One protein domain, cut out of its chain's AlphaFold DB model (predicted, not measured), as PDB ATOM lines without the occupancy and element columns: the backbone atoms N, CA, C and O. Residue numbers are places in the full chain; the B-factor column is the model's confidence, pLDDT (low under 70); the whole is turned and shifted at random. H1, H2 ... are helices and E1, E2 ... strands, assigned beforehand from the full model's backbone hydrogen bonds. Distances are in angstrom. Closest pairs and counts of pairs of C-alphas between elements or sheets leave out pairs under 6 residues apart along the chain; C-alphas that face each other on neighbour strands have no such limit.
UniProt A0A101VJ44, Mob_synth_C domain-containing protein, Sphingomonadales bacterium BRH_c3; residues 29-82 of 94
ATOM      1  N   LEU A  29      30.620 142.128  -5.592       92.81
ATOM      2  CA  LEU A  29      31.695 143.028  -6.009       92.81
ATOM      3  C   LEU A  29      32.129 143.830  -4.777       92.81
ATOM      4  O   LEU A  29      31.341 143.993  -3.843       92.81
ATOM      5  N   ARG A  30      33.373 144.307  -4.747       91.69
ATOM      6  CA  ARG A  30      33.869 145.166  -3.662       91.69
ATOM      7  C   ARG A  30      34.561 146.388  -4.239       91.69
ATOM      8  O   ARG A  30      35.275 146.261  -5.226       91.69
ATOM      9  N   LEU A  31      34.369 147.536  -3.608       91.44
ATOM     10  CA  LEU A  31      35.103 148.764  -3.891       91.44
ATOM     11  C   LEU A  31      35.942 149.089  -2.656       91.44
ATOM     12  O   LEU A  31      35.399 149.170  -1.556       91.44
ATOM     13  N   SER A  32      37.253 149.204  -2.825       89.19
ATOM     14  CA  SER A  32      38.163 149.600  -1.752       89.19
ATOM     15  C   SER A  32      38.107 151.113  -1.502       89.19
ATOM     16  O   SER A  32      37.644 151.886  -2.344       89.19
ATOM     17  N   SER A  33      38.605 151.552  -0.344       88.88
ATOM     18  CA  SER A  33      38.613 152.966   0.061       88.88
ATOM     19  C   SER A  33      39.501 153.860  -0.812       88.88
ATOM     20  O   SER A  33      39.255 155.060  -0.907       88.88
ATOM     21  N   ASP A  34      40.509 153.298  -1.479       90.00
ATOM     22  CA  ASP A  34      41.349 153.999  -2.454       90.00
ATOM     23  C   ASP A  34      40.713 154.090  -3.855       90.00
ATOM     24  O   ASP A  34      41.227 154.825  -4.701       90.00
ATOM     25  N   GLY A  35      39.562 153.436  -4.075       92.06
ATOM     26  CA  GLY A  35      38.770 153.531  -5.305       92.06
ATOM     27  C   GLY A  35      38.975 152.383  -6.293       92.06
ATOM     28  O   GLY A  35      38.727 152.560  -7.487       92.06
ATOM     29  N   ARG A  36      39.419 151.204  -5.838       92.81
ATOM     30  CA  ARG A  36      39.651 150.042  -6.709       92.81
ATOM     31  C   ARG A  36      38.489 149.053  -6.662       92.81
ATOM     32  O   ARG A  36      38.076 148.592  -5.599       92.81
ATOM     33  N   LEU A  37      37.968 148.687  -7.829       94.31
ATOM     34  CA  LEU A  37      36.927 147.675  -7.985       94.31
ATOM     35  C   LEU A  37      37.538 146.274  -8.018       94.31
ATOM     36  O   LEU A  37      38.252 145.904  -8.948       94.31
ATOM     37  N   HIS A  38      37.185 145.454  -7.039       93.00
ATOM     38  CA  HIS A  38      37.512 144.040  -6.986       93.00
ATOM     39  C   HIS A  38      36.325 143.211  -7.477       93.00
ATOM     40  O   HIS A  38      35.262 143.161  -6.846       93.00
ATOM     41  N   LEU A  39      36.530 142.505  -8.589       93.25
ATOM     42  CA  LEU A  39      35.539 141.578  -9.140       93.25
ATOM     43  C   LEU A  39      35.466 140.273  -8.345       93.25
ATOM     44  O   LEU A  39      34.470 139.567  -8.415       93.25
ATOM     45  N   CYS A  40      36.499 139.930  -7.582       91.19
ATOM     46  CA  CYS A  40      36.547 138.746  -6.737       91.19
ATOM     47  C   CYS A  40      37.314 139.074  -5.457       91.19
ATOM     48  O   CYS A  40      38.244 139.876  -5.485       91.19
ATOM     49  N   LEU A  41      36.952 138.422  -4.348       89.00
ATOM     50  CA  LEU A  41      37.727 138.524  -3.114       89.00
ATOM     51  C   LEU A  41      39.147 137.977  -3.289       89.00
ATOM     52  O   LEU A  41      40.060 138.524  -2.700       89.00
ATOM     53  N   PHE A  42      39.343 136.949  -4.112       89.00
ATOM     54  CA  PHE A  42      40.642 136.298  -4.341       89.00
ATOM     55  C   PHE A  42      41.192 136.583  -5.748       89.00
ATOM     56  O   PHE A  42      41.831 135.730  -6.354       89.00
ATOM     57  N   GLY A  43      40.839 137.736  -6.324       85.56
ATOM     58  CA  GLY A  43      41.326 138.158  -7.637       85.56
ATOM     59  C   GLY A  43      42.694 138.840  -7.569       85.56
ATOM     60  O   GLY A  43      43.145 139.262  -6.502       85.56
ATOM     61  N   ASP A  44      43.328 138.985  -8.729       79.38
ATOM     62  CA  ASP A  44      44.633 139.630  -8.879       79.38
ATOM     63  C   ASP A  44      44.473 141.157  -8.975       79.38
ATOM     64  O   ASP A  44      44.400 141.721 -10.061       79.38
ATOM     65  N   GLY A  45      44.389 141.822  -7.817       77.19
ATOM     66  CA  GLY A  45      44.359 143.286  -7.703       77.19
ATOM     67  C   GLY A  45      43.053 143.943  -8.181       77.19
ATOM     68  O   GLY A  45      42.390 143.496  -9.111       77.19
ATOM     69  N   GLY A  46      42.624 145.014  -7.509       87.81
ATOM     70  CA  GLY A  46      41.432 145.768  -7.922       87.81
ATOM     71  C   GLY A  46      41.702 146.632  -9.159       87.81
ATOM     72  O   GLY A  46      42.834 147.071  -9.368       87.81
ATOM     73  N   ILE A  47      40.676 146.918  -9.956       93.75
ATOM     74  CA  ILE A  47      40.734 147.828 -11.109       93.75
ATOM     75  C   ILE A  47      40.526 149.261 -10.623       93.75
ATOM     76  O   ILE A  47      39.545 149.527  -9.937       93.75
ATOM     77  N   ASP A  48      41.415 150.183 -10.981       94.50
ATOM     78  CA  ASP A  48      41.276 151.586 -10.580       94.50
ATOM     79  C   ASP A  48      40.045 152.233 -11.242       94.50
ATOM     80  O   ASP A  48      39.953 152.307 -12.471       94.50
ATOM     81  N   LEU A  49      39.080 152.661 -10.423       95.25
ATOM     82  CA  LEU A  49      37.908 153.429 -10.848       95.25
ATOM     83  C   LEU A  49      37.987 154.897 -10.429       95.25
ATOM     84  O   LEU A  49      37.109 155.675 -10.802       95.25
ATOM     85  N   ARG A  50      39.018 155.295  -9.675       94.12
ATOM     86  CA  ARG A  50      39.149 156.646  -9.132       94.12
ATOM     87  C   ARG A  50      39.041 157.743 -10.201       94.12
ATOM     88  O   ARG A  50      38.319 158.697  -9.924       94.12
ATOM     89  N   PRO A  51      39.642 157.619 -11.405       93.94
ATOM     90  CA  PRO A  51      39.519 158.654 -12.434       93.94
ATOM     91  C   PRO A  51      38.061 158.907 -12.844       93.94
ATOM     92  O   PRO A  51      37.591 160.038 -12.810       93.94
ATOM     93  N   ILE A  52      37.305 157.841 -13.118       94.12
ATOM     94  CA  ILE A  52      35.901 157.935 -13.551       94.12
ATOM     95  C   ILE A  52      35.006 158.419 -12.403       94.12
ATOM     96  O   ILE A  52      34.071 159.188 -12.611       94.12
ATOM     97  N   LEU A  53      35.299 157.998 -11.168       92.88
ATOM     98  CA  LEU A  53      34.586 158.484  -9.984       92.88
ATOM     99  C   LEU A  53      34.775 159.995  -9.779       92.88
ATOM    100  O   LEU A  53      33.852 160.657  -9.311       92.88
ATOM    101  N   GLN A  54      35.947 160.538 -10.121       94.44
ATOM    102  CA  GLN A  54      36.242 161.969 -10.009       94.44
ATOM    103  C   GLN A  54      35.567 162.808 -11.100       94.44
ATOM    104  O   GLN A  54      35.226 163.959 -10.839       94.44
ATOM    105  N   GLU A  55      35.348 162.246 -12.291       94.31
ATOM    106  CA  GLU A  55      34.616 162.907 -13.381       94.31
ATOM    107  C   GLU A  55      33.122 163.082 -13.064       94.31
ATOM    108  O   GLU A  55      32.491 164.020 -13.547       94.31
ATOM    109  N   GLY A  56      32.550 162.201 -12.235       91.62
ATOM    110  CA  GLY A  56      31.149 162.281 -11.808       91.62
ATOM    111  C   GLY A  56      30.125 161.865 -12.872       91.62
ATOM    112  O   GLY A  56      28.924 162.010 -12.645       91.62
ATOM    113  N   ASP A  57      30.562 161.321 -14.012       94.75
ATOM    114  CA  ASP A  57      29.667 160.798 -15.047       94.75
ATOM    115  C   ASP A  57      29.123 159.413 -14.655       94.75
ATOM    116  O   ASP A  57      29.777 158.372 -14.780       94.75
ATOM    117  N   GLN A  58      27.870 159.400 -14.200       95.12
ATOM    118  CA  GLN A  58      27.162 158.185 -13.802       95.12
ATOM    119  C   GLN A  58      26.990 157.183 -14.955       95.12
ATOM    120  O   GLN A  58      27.026 155.968 -14.725       95.12
ATOM    121  N   SER A  59      26.794 157.661 -16.185       96.44
ATOM    122  CA  SER A  59      26.588 156.792 -17.346       96.44
ATOM    123  C   SER A  59      27.896 156.106 -17.725       96.44
ATOM    124  O   SER A  59      27.924 154.885 -17.901       96.44
ATOM    125  N   ALA A  60      28.996 156.864 -17.764       95.12
ATOM    126  CA  ALA A  60      30.331 156.317 -17.992       95.12
ATOM    127  C   ALA A  60      30.720 155.298 -16.911       95.12
ATOM    128  O   ALA A  60      31.186 154.201 -17.234       95.12
ATOM    129  N   LEU A  61      30.459 155.610 -15.634       95.69
ATOM    130  CA  LEU A  61      30.716 154.701 -14.517       95.69
ATOM    131  C   LEU A  61      29.920 153.397 -14.640       95.69
ATOM    132  O   LEU A  61      30.486 152.312 -14.501       95.69
ATOM    133  N   THR A  62      28.622 153.493 -14.937       96.38
ATOM    134  CA  THR A  62      27.749 152.322 -15.090       96.38
ATOM    135  C   THR A  62      28.228 151.437 -16.236       96.38
ATOM    136  O   THR A  62      28.440 150.240 -16.043       96.38
ATOM    137  N   ASN A  63      28.497 152.032 -17.401       96.56
ATOM    138  CA  ASN A  63      29.008 151.315 -18.567       96.56
ATOM    139  C   ASN A  63      30.342 150.625 -18.263       96.56
ATOM    140  O   ASN A  63      30.537 149.460 -18.620       96.56
ATOM    141  N   ARG A  64      31.246 151.309 -17.551       96.00
ATOM    142  CA  ARG A  64      32.536 150.743 -17.155       96.00
ATOM    143  C   ARG A  64      32.369 149.563 -16.205       96.00
ATOM    144  O   ARG A  64      33.003 148.533 -16.421       96.00
ATOM    145  N   ILE A  65      31.534 149.687 -15.173       95.75
ATOM    146  CA  ILE A  65      31.292 148.602 -14.215       95.75
ATOM    147  C   ILE A  65      30.669 147.402 -14.930       95.75
ATOM    148  O   ILE A  65      31.165 146.293 -14.757       95.75
ATOM    149  N   CYS A  66      29.651 147.601 -15.773       96.12
ATOM    150  CA  CYS A  66      29.039 146.518 -16.545       96.12
ATOM    151  C   CYS A  66      30.070 145.786 -17.415       96.12
ATOM    152  O   CYS A  66      30.145 144.559 -17.357       96.12
ATOM    153  N   ALA A  67      30.917 146.525 -18.139       96.06
ATOM    154  CA  ALA A  67      31.975 145.938 -18.958       96.06
ATOM    155  C   ALA A  67      32.980 145.117 -18.131       96.06
ATOM    156  O   ALA A  67      33.380 144.032 -18.546       96.06
ATOM    157  N   LEU A  68      33.369 145.598 -16.944       95.00
ATOM    158  CA  LEU A  68      34.277 144.875 -16.047       95.00
ATOM    159  C   LEU A  68      33.610 143.644 -15.423       95.00
ATOM    160  O   LEU A  68      34.237 142.600 -15.286       95.00
ATOM    161  N   VAL A  69      32.331 143.718 -15.061       93.81
ATOM    162  CA  VAL A  69      31.604 142.563 -14.515       93.81
ATOM    163  C   VAL A  69      31.508 141.438 -15.544       93.81
ATOM    164  O   VAL A  69      31.634 140.274 -15.168       93.81
ATOM    165  N   SER A  70      31.380 141.759 -16.833       93.31
ATOM    166  CA  SER A  70      31.404 140.762 -17.910       93.31
ATOM    167  C   SER A  70      32.737 140.013 -18.038       93.31
ATOM    168  O   SER A  70      32.755 138.932 -18.618       93.31
ATOM    169  N   THR A  71      33.840 140.533 -17.486       91.81
ATOM    170  CA  THR A  71      35.145 139.847 -17.469       91.81
ATOM    171  C   THR A  71      35.409 139.083 -16.168       91.81
ATOM    172  O   THR A  71      36.475 138.486 -16.001       91.81
ATOM    173  N   LYS A  72      34.450 139.068 -15.232       90.75
ATOM    174  CA  LYS A  72      34.562 138.343 -13.962       90.75
ATOM    175  C   LYS A  72      34.732 136.843 -14.224       90.75
ATOM    176  O   LYS A  72      33.870 136.199 -14.816       90.75
ATOM    177  N   ALA A  73      35.826 136.281 -13.713       89.50
ATOM    178  CA  ALA A  73      36.066 134.844 -13.771       89.50
ATOM    179  C   ALA A  73      34.942 134.062 -13.055       89.50
ATOM    180  O   ALA A  73      34.468 134.501 -12.000       89.50
ATOM    181  N   PRO A  74      34.543 132.887 -13.576       88.12
ATOM    182  CA  PRO A  74      33.434 132.106 -13.024       88.12
ATOM    183  C   PRO A  74      33.718 131.561 -11.617       88.12
ATOM    184  O   PRO A  74      32.792 131.357 -10.834       88.12
ATOM    185  N   ALA A  75      34.989 131.341 -11.272       89.12
ATOM    186  CA  ALA A  75      35.408 130.895  -9.951       89.12
ATOM    187  C   ALA A  75      36.826 131.371  -9.614       89.12
ATOM    188  O   ALA A  75      37.632 131.667 -10.497       89.12
ATOM    189  N   HIS A  76      37.136 131.428  -8.319       89.31
ATOM    190  CA  HIS A  76      38.500 131.632  -7.833       89.31
ATOM    191  C   HIS A  76      39.306 130.324  -7.809       89.31
ATOM    192  O   HIS A  76      38.751 129.222  -7.776       89.31
ATOM    193  N   ARG A  77      40.627 130.445  -7.676       87.56
ATOM    194  CA  ARG A  77      41.583 129.328  -7.733       87.56
ATOM    195  C   ARG A  77      42.108 128.875  -6.366       87.56
ATOM    196  O   ARG A  77      43.189 128.307  -6.265       87.56
ATOM    197  N   LEU A  78      41.323 129.063  -5.301       87.62
ATOM    198  CA  LEU A  78      41.695 128.609  -3.952       87.62
ATOM    199  C   LEU A  78      42.029 127.108  -3.876       87.62
ATOM    200  O   LEU A  78      42.869 126.712  -3.073       87.62
ATOM    201  N   HIS A  79      41.393 126.280  -4.708       84.69
ATOM    202  CA  HIS A  79      41.657 124.841  -4.791       84.69
ATOM    203  C   HIS A  79      43.054 124.507  -5.349       84.69
ATOM    204  O   HIS A  79      43.577 123.434  -5.076       84.69
ATOM    205  N   GLU A  80      43.667 125.443  -6.076       87.25
ATOM    206  CA  GLU A  80      45.037 125.370  -6.598       87.25
ATOM    207  C   GLU A  80      46.043 126.041  -5.643       87.25
ATOM    208  O   GLU A  80      47.205 126.225  -5.990       87.25
ATOM    209  N   GLY A  81      45.603 126.467  -4.451       86.00
ATOM    210  CA  GLY A  81      46.436 127.219  -3.508       86.00
ATOM    211  C   GLY A  81      46.669 128.681  -3.905       86.00
ATOM    212  O   GLY A  81      47.513 129.342  -3.309       86.00
ATOM    213  N   ASN A  82      45.924 129.207  -4.885       86.00
ATOM    214  CA  ASN A  82      46.056 130.588  -5.342       86.00
ATOM    215  C   ASN A  82      44.950 131.477  -4.744       86.00
ATOM    216  O   ASN A  82      43.781 131.397  -5.134       86.00
TER     217      ASN A  82
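Overview. This is residues 29 to 82 of the 94 residues of the protein "Mob_synth_C domain-containing protein" of Sphingomonadales bacterium BRH_c3 (UniProt A0A101VJ44). Little regular structure: a flat, open U in which helix H2 makes one side, looped residues 29 to 49 with strand E1 and then short helix H1 make the other side, and the tight link of residues 56 to 57 turns the chain from H1 into H2 at one end. The unnamed tail, residues 70 to 82, extends the length beyond H2. The printed part has 54 residues, with one named strand and two named helices in the order E1, H1, H2; these hold only 21 of the 54 residues, and the class, taken over those 21, is mostly helix; the whole is only just loose, close to compact, with a radius of gyration of the C-alphas of 12.5 A and spans of 40 by 22 by 11 A.

Arrangement. H2, residues 58 to 69, and H1, residues 50 to 55, only just touch, only at the corner, with 3 pairs of C-alphas within 8 A. H2 does so with residues 60 to 61 alone; the closest C-alphas, of Ile 52 and Leu 61, are 6.2 A apart. They run opposite ways at a shallow tilt of 27 degrees. E1, residues 36 to 38, and H2 are near each other. E1 pairs with no named strand, but residues 30 to 31 pair antiparallel with 37 to 38, and 47 to 48 with 36 to 37. In H1 and H2 every O i to N i+4 pair is within hydrogen-bond range.

Along the chain. H2 measures 16.3 A, from C-alpha 58 at (27.162, 158.185, -13.802) to C-alpha 69 at (31.604, 142.563, -14.515); H1 8.8 A; E1 6.4 A.

Size, cuts and confidence. The farthest C-alphas, of Gly 56 and Glu 80, are 39.8 A apart. The printed part has no cut; E1 to H1 is a long link, H1 to H2 a tight one. No printed residue is under 70 in pLDDT.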